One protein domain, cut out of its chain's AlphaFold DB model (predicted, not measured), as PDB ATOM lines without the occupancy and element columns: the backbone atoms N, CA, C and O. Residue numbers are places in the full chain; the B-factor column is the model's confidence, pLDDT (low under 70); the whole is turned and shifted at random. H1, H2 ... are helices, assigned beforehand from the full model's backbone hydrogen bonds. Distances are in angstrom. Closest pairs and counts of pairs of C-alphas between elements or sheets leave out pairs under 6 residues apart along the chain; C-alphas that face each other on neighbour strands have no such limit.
ATOM      1  N   GLN A   7     290.854 206.318 268.120       91.12
ATOM      2  CA  GLN A   7     290.496 205.153 267.310       91.12
ATOM      3  C   GLN A   7     290.585 205.416 265.798       91.12
ATOM      4  O   GLN A   7     291.031 204.553 265.051       91.12
ATOM      5  N   ILE A   8     290.141 206.584 265.323       92.19
ATOM      6  CA  ILE A   8     290.177 206.937 263.893       92.19
ATOM      7  C   ILE A   8     291.609 207.271 263.460       92.19
ATOM      8  O   ILE A   8     292.016 206.876 262.368       92.19
ATOM      9  N   ILE A   9     292.371 207.965 264.310       93.75
ATOM     10  CA  ILE A   9     293.776 208.309 264.059       93.75
ATOM     11  C   ILE A   9     294.586 207.037 263.815       93.75
ATOM     12  O   ILE A   9     295.275 206.948 262.799       93.75
ATOM     13  N   GLU A  10     294.436 206.044 264.692       93.06
ATOM     14  CA  GLU A  10     295.104 204.746 264.581       93.06
ATOM     15  C   GLU A  10     294.579 203.936 263.391       93.06
ATOM     16  O   GLU A  10     295.353 203.533 262.524       93.06
ATOM     17  N   LYS A  11     293.254 203.749 263.295       94.75
ATOM     18  CA  LYS A  11     292.626 202.895 262.272       94.75
ATOM     19  C   LYS A  11     292.964 203.314 260.843       94.75
ATOM     20  O   LYS A  11     293.081 202.457 259.971       94.75
ATOM     21  N   TYR A  12     293.065 204.617 260.590       95.06
ATOM     22  CA  TYR A  12     293.301 205.154 259.250       95.06
ATOM     23  C   TYR A  12     294.719 205.704 259.060       95.06
ATOM     24  O   TYR A  12     295.015 206.241 257.991       95.06
ATOM     25  N   GLY A  13     295.597 205.586 260.064       95.19
ATOM     26  CA  GLY A  13     296.968 206.092 259.997       95.19
ATOM     27  C   GLY A  13     297.027 207.589 259.692       95.19
ATOM     28  O   GLY A  13     297.774 208.011 258.812       95.19
ATOM     29  N   ILE A  14     296.205 208.399 260.370       95.06
ATOM     30  CA  ILE A  14     296.023 209.827 260.047       95.06
ATOM     31  C   ILE A  14     297.342 210.606 260.130       95.06
ATOM     32  O   ILE A  14     297.599 211.447 259.273       95.06
ATOM     33  N   ILE A  15     298.212 210.279 261.086       95.44
ATOM     34  CA  ILE A  15     299.545 210.889 261.207       95.44
ATOM     35  C   ILE A  15     300.376 210.689 259.930       95.44
ATOM     36  O   ILE A  15     300.953 211.636 259.400       95.44
ATOM     37  N   GLU A  16     300.374 209.481 259.370       96.31
ATOM     38  CA  GLU A  16     301.097 209.186 258.129       96.31
ATOM     39  C   GLU A  16     300.462 209.881 256.921       96.31
ATOM     40  O   GLU A  16     301.146 210.271 255.973       96.31
ATOM     41  N   GLN A  17     299.146 210.106 256.947       96.12
ATOM     42  CA  GLN A  17     298.501 210.947 255.943       96.12
ATOM     43  C   GLN A  17     298.983 212.397 256.044       96.12
ATOM     44  O   GLN A  17     299.286 212.987 255.012       96.12
ATOM     45  N   PHE A  18     299.113 212.952 257.248       95.69
ATOM     46  CA  PHE A  18     299.588 214.321 257.451       95.69
ATOM     47  C   PHE A  18     301.010 214.500 256.920       95.69
ATOM     48  O   PHE A  18     301.243 215.399 256.111       95.69
ATOM     49  N   LYS A  19     301.918 213.574 257.262       95.88
ATOM     50  CA  LYS A  19     303.295 213.552 256.747       95.88
ATOM     51  C   LYS A  19     303.333 213.516 255.218       95.88
ATOM     52  O   LYS A  19     303.995 214.343 254.601       95.88
ATOM     53  N   ARG A  20     302.558 212.623 254.586       97.81
ATOM     54  CA  ARG A  20     302.492 212.521 253.112       97.81
ATOM     55  C   ARG A  20     301.991 213.792 252.425       97.81
ATOM     56  O   ARG A  20     302.345 214.021 251.273       97.81
ATOM     57  N   HIS A  21     301.170 214.591 253.102       97.06
ATOM     58  CA  HIS A  21     300.603 215.826 252.556       97.06
ATOM     59  C   HIS A  21     301.320 217.090 253.053       97.06
ATOM     60  O   HIS A  21     300.850 218.189 252.771       97.06
ATOM     61  N   ASN A  22     302.442 216.955 253.772       96.31
ATOM     62  CA  ASN A  22     303.168 218.070 254.391       96.31
ATOM     63  C   ASN A  22     302.276 218.949 255.292       96.31
ATOM     64  O   ASN A  22     302.433 220.167 255.347       96.31
ATOM     65  N   ILE A  23     301.320 218.334 255.994       95.94
ATOM     66  CA  ILE A  23     300.477 219.017 256.979       95.94
ATOM     67  C   ILE A  23     301.201 218.975 258.320       95.94
ATOM     68  O   ILE A  23     301.366 217.905 258.901       95.94
ATOM     69  N   SER A  24     301.598 220.140 258.820       95.81
ATOM     70  CA  SER A  24     302.387 220.280 260.050       95.81
ATOM     71  C   SER A  24     301.650 221.008 261.170       95.81
ATOM     72  O   SER A  24     302.222 221.240 262.227       95.81
ATOM     73  N   SER A  25     300.404 221.439 260.972       95.12
ATOM     74  CA  SER A  25     299.677 222.197 261.994       95.12
ATOM     75  C   SER A  25     298.184 221.908 261.975       95.12
ATOM     76  O   SER A  25     297.570 221.766 260.918       95.12
ATOM     77  N   ILE A  26     297.604 221.855 263.168       92.56
ATOM     78  CA  ILE A  26     296.174 221.750 263.432       92.56
ATOM     79  C   ILE A  26     295.777 222.988 264.222       92.56
ATOM     80  O   ILE A  26     296.408 223.308 265.223       92.56
ATOM     81  N   ILE A  27     294.715 223.652 263.773       92.81
ATOM     82  CA  ILE A  27     294.079 224.742 264.507       92.81
ATOM     83  C   ILE A  27     292.708 224.247 264.946       92.81
ATOM     84  O   ILE A  27     291.853 223.923 264.113       92.81
ATOM     85  N   ASN A  28     292.499 224.165 266.250       88.19
ATOM     86  CA  ASN A  28     291.239 223.762 266.827       88.19
ATOM     87  C   ASN A  28     290.290 224.962 266.940       88.19
ATOM     88  O   ASN A  28     290.460 225.848 267.769       88.19
ATOM     89  N   LEU A  29     289.238 224.954 266.126       90.06
ATOM     90  CA  LEU A  29     288.219 226.008 266.115       90.06
ATOM     91  C   LEU A  29     287.032 225.722 267.050       90.06
ATOM     92  O   LEU A  29     286.055 226.470 267.043       90.06
ATOM     93  N   GLN A  30     287.088 224.634 267.826       84.62
ATOM     94  CA  GLN A  30     285.989 224.235 268.704       84.62
ATOM     95  C   GLN A  30     285.851 225.167 269.906       84.62
ATOM     96  O   GLN A  30     286.831 225.498 270.576       84.62
ATOM     97  N   ARG A  31     284.609 225.523 270.235       86.00
ATOM     98  CA  ARG A  31     284.274 226.240 271.471       86.00
ATOM     99  C   ARG A  31     283.942 225.268 272.610       86.00
ATOM    100  O   ARG A  31     283.427 224.174 272.354       86.00
ATOM    101  N   PRO A  32     284.178 225.650 273.882       82.06
ATOM    102  CA  PRO A  32     283.765 224.840 275.026       82.06
ATOM    103  C   PRO A  32     282.282 224.450 274.935       82.06
ATOM    104  O   PRO A  32     281.420 225.303 274.743       82.06
ATOM    105  N   GLY A  33     281.989 223.154 275.049       78.56
ATOM    106  CA  GLY A  33     280.622 222.618 275.020       78.56
ATOM    107  C   GLY A  33     279.995 222.412 273.633       78.56
ATOM    108  O   GLY A  33     278.958 221.758 273.558       78.56
ATOM    109  N   GLU A  34     280.617 222.864 272.536       84.31
ATOM    110  CA  GLU A  34     280.042 222.801 271.172       84.31
ATOM    111  C   GLU A  34     279.689 221.372 270.714       84.31
ATOM    112  O   GLU A  34     278.751 221.159 269.950       84.31
ATOM    113  N   HIS A  35     280.403 220.370 271.232       84.44
ATOM    114  CA  HIS A  35     280.232 218.961 270.877       84.44
ATOM    115  C   HIS A  35     280.156 218.037 272.099       84.44
ATOM    116  O   HIS A  35     280.678 216.919 272.065       84.44
ATOM    117  N   ALA A  36     279.517 218.491 273.180       79.81
ATOM    118  CA  ALA A  36     279.455 217.762 274.452       79.81
ATOM    119  C   ALA A  36     278.810 216.361 274.360       79.81
ATOM    120  O   ALA A  36     279.070 215.512 275.207       79.81
ATOM    121  N   SER A  37     277.994 216.102 273.333       83.19
ATOM    122  CA  SER A  37     277.272 214.832 273.150       83.19
ATOM    123  C   SER A  37     277.555 214.156 271.803       83.19
ATOM    124  O   SER A  37     276.798 213.287 271.375       83.19
ATOM    125  N   CYS A  38     278.618 214.561 271.100       82.25
ATOM    126  CA  CYS A  38     278.948 214.028 269.777       82.25
ATOM    127  C   CYS A  38     280.176 213.109 269.820       82.25
ATOM    128  O   CYS A  38     281.242 213.512 270.278       82.25
ATOM    129  N   GLY A  39     280.083 211.932 269.197       82.50
ATOM    130  CA  GLY A  39     281.223 211.030 269.013       82.50
ATOM    131  C   GLY A  39     281.602 210.228 270.270       82.50
ATOM    132  O   GLY A  39     280.782 210.090 271.175       82.50
ATOM    133  N   PRO A  40     282.816 209.643 270.300       86.06
ATOM    134  CA  PRO A  40     283.309 208.875 271.443       86.06
ATOM    135  C   PRO A  40     283.443 209.728 272.717       86.06
ATOM    136  O   PRO A  40     283.478 210.957 272.621       86.06
ATOM    137  N   PRO A  41     283.577 209.099 273.900       86.31
ATOM    138  CA  PRO A  41     283.895 209.808 275.134       86.31
ATOM    139  C   PRO A  41     285.138 210.692 274.987       86.31
ATOM    140  O   PRO A  41     286.082 210.342 274.274       86.31
ATOM    141  N   LEU A  42     285.131 211.828 275.683       87.31
ATOM    142  CA  LEU A  42     286.285 212.716 275.737       87.31
ATOM    143  C   LEU A  42     287.399 212.076 276.569       87.31
ATOM    144  O   LEU A  42     287.152 211.452 277.605       87.31
ATOM    145  N   ASP A  43     288.628 212.267 276.118       86.62
ATOM    146  CA  ASP A  43     289.816 212.035 276.915       86.62
ATOM    147  C   ASP A  43     289.809 212.975 278.132       86.62
ATOM    148  O   ASP A  43     289.488 214.163 278.027       86.62
ATOM    149  N   LYS A  44     290.134 212.425 279.304       83.25
ATOM    150  CA  LYS A  44     289.964 213.120 280.590       83.25
ATOM    151  C   LYS A  44     290.918 214.300 280.770       83.25
ATOM    152  O   LYS A  44     290.598 215.208 281.528       83.25
ATOM    153  N   GLU A  45     292.075 214.260 280.119       85.56
ATOM    154  CA  GLU A  45     293.122 215.276 280.262       85.56
ATOM    155  C   GLU A  45     292.940 216.384 279.228       85.56
ATOM    156  O   GLU A  45     292.968 217.565 279.559       85.56
ATOM    157  N   SER A  46     292.724 215.999 277.971       84.69
ATOM    158  CA  SER A  46     292.690 216.937 276.850       84.69
ATOM    159  C   SER A  46     291.304 217.502 276.538       84.69
ATOM    160  O   SER A  46     291.209 218.489 275.818       84.69
ATOM    161  N   LEU A  47     290.230 216.890 277.058       85.75
ATOM    162  CA  LEU A  47     288.833 217.242 276.760       85.75
ATOM    163  C   LEU A  47     288.463 217.128 275.266       85.75
ATOM    164  O   LEU A  47     287.412 217.612 274.839       85.75
ATOM    165  N   PHE A  48     289.287 216.439 274.475       88.31
ATOM    166  CA  PHE A  48     289.022 216.092 273.082       88.31
ATOM    167  C   PHE A  48     288.766 214.593 272.941       88.31
ATOM    168  O   PHE A  48     289.014 213.806 273.843       88.31
ATOM    169  N   THR A  49     288.301 214.152 271.776       89.94
ATOM    170  CA  THR A  49     288.144 212.717 271.463       89.94
ATOM    171  C   THR A  49     289.472 212.009 271.144       89.94
ATOM    172  O   THR A  49     289.473 210.858 270.704       89.94
ATOM    173  N   TYR A  50     290.597 212.703 271.313       91.31
ATOM    174  CA  TYR A  50     291.968 212.250 271.084       91.31
ATOM    175  C   TYR A  50     292.924 213.057 271.960       91.31
ATOM    176  O   TYR A  50     292.602 214.177 272.333       91.31
ATOM    177  N   LYS A  51     294.121 212.535 272.228       92.31
ATOM    178  CA  LYS A  51     295.182 213.322 272.865       92.31
ATOM    179  C   LYS A  51     295.924 214.138 271.799       92.31
ATOM    180  O   LYS A  51     296.494 213.519 270.899       92.31
ATOM    181  N   PRO A  52     295.983 215.481 271.887       93.06
ATOM    182  CA  PRO A  52     296.774 216.304 270.966       93.06
ATOM    183  C   PRO A  52     298.247 215.887 270.885       93.06
ATOM    184  O   PRO A  52     298.869 216.039 269.839       93.06
ATOM    185  N   GLN A  53     298.780 215.283 271.956       94.12
ATOM    186  CA  GLN A  53     300.143 214.752 272.011       94.12
ATOM    187  C   GLN A  53     300.464 213.780 270.866       94.12
ATOM    188  O   GLN A  53     301.572 213.808 270.352       94.12
ATOM    189  N   LEU A  54     299.482 213.005 270.383       93.81
ATOM    190  CA  LEU A  54     299.670 212.099 269.241       93.81
ATOM    191  C   LEU A  54     300.149 212.830 267.977       93.81
ATOM    192  O   LEU A  54     300.912 212.273 267.189       93.81
ATOM    193  N   PHE A  55     299.696 214.069 267.787       95.06
ATOM    194  CA  PHE A  55     300.121 214.931 266.688       95.06
ATOM    195  C   PHE A  55     301.467 215.594 266.995       95.06
ATOM    196  O   PHE A  55     302.369 215.550 266.162       95.06
ATOM    197  N   MET A  56     301.624 216.137 268.204       95.12
ATOM    198  CA  MET A  56     302.833 216.866 268.603       95.12
ATOM    199  C   MET A  56     304.083 215.976 268.636       95.12
ATOM    200  O   MET A  56     305.139 216.413 268.196       95.12
ATOM    201  N   ASP A  57     303.951 214.712 269.052       96.12
ATOM    202  CA  ASP A  57     305.027 213.704 269.008       96.12
ATOM    203  C   ASP A  57     305.478 213.366 267.575       96.12
ATOM    204  O   ASP A  57     306.483 212.687 267.379       96.12
ATOM    205  N   ASN A  58     304.722 213.803 266.565       95.69
ATOM    206  CA  ASN A  58     304.972 213.554 265.147       95.69
ATOM    207  C   ASN A  58     305.170 214.854 264.351       95.69
ATOM    208  O   ASN A  58     304.846 214.895 263.163       95.69
ATOM    209  N   ASP A  59     305.665 215.910 265.004       95.75
ATOM    210  CA  ASP A  59     305.953 217.218 264.398       95.75
ATOM    211  C   ASP A  59     304.723 217.903 263.764       95.75
ATOM    212  O   ASP A  59     304.838 218.739 262.862       95.75
ATOM    213  N   VAL A  60     303.521 217.566 264.246       96.44
ATOM    214  CA  VAL A  60     302.273 218.253 263.900       96.44
ATOM    215  C   VAL A  60     301.857 219.134 265.074       96.44
ATOM    216  O   VAL A  60     301.353 218.661 266.094       96.44
ATOM    217  N   PHE A  61     302.062 220.438 264.920       95.25
ATOM    218  CA  PHE A  61     301.767 221.438 265.940       95.25
ATOM    219  C   PHE A  61     300.261 221.584 266.170       95.25
ATOM    220  O   PHE A  61     299.464 221.511 265.233       95.25
ATOM    221  N   PHE A  62     299.871 221.812 267.419       93.50
ATOM    222  CA  PHE A  62     298.477 221.931 267.828       93.50
ATOM    223  C   PHE A  62     298.223 223.305 268.454       93.50
ATOM    224  O   PHE A  62     298.910 223.669 269.411       93.50
ATOM    225  N   TYR A  63     297.247 224.039 267.912       90.88
ATOM    226  CA  TYR A  63     296.872 225.400 268.312       90.88
ATOM    227  C   TYR A  63     295.381 225.509 268.624       90.88
ATOM    228  O   TYR A  63     294.579 224.875 267.898       90.88
TER     229      TYR A  63
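Overview. This is residues 7 to 63 of the 63 residues of an uncharacterized protein of Ciona savignyi (UniProt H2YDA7). Little regular structure is here: three short helices stand in a loose group, and a long stretch with no named element, residues 21 to 52, swings out from H2 and comes back to H3. Residues 25 to 26 pair in parallel with residues 61 to 62. The printed part has 57 residues, with H1, H2 and H3 in that order, no named strand, and under half of its residues in named elements; the class is all helix. It is only just compact, close to loose, with a radius of gyration of the C-alphas of 11.9 A and spans of 32 by 23 by 17 A.

Arrangement. Start at H1, residues 7 to 12, and go on to H2, residues 14 to 20: they are close but not clearly touching, the closest C-alphas being those of Ile 9 and Ile 15, 6.9 A apart. They run the same way at a steep tilt of 39 degrees. H3, residues 53 to 56, is close to H2 but not clearly touching; look at the closest C-alphas, Ile 15 and Phe 55, 6.8 A apart. H1 and H3 are apart. In H1 and H2 every O i to N i+4 pair is within hydrogen-bond range; H3 is too short for one.

Along the chain. Find C-alpha 7 at (290.496, 205.153, 267.310), where H1 begins, 8.5 A long. H2 spans 9.9 A. H3, 4.8 A, ends at C-alpha 56, (302.833, 216.866, 268.603).

Size, cuts and confidence. The C-alphas farthest apart are those of Arg 20 and Gly 33, 32.6 A. The link from H1 to H2 is tight, that from H2 to H3 long. The printed part has no cut, and no printed residue is under 70 in pLDDT.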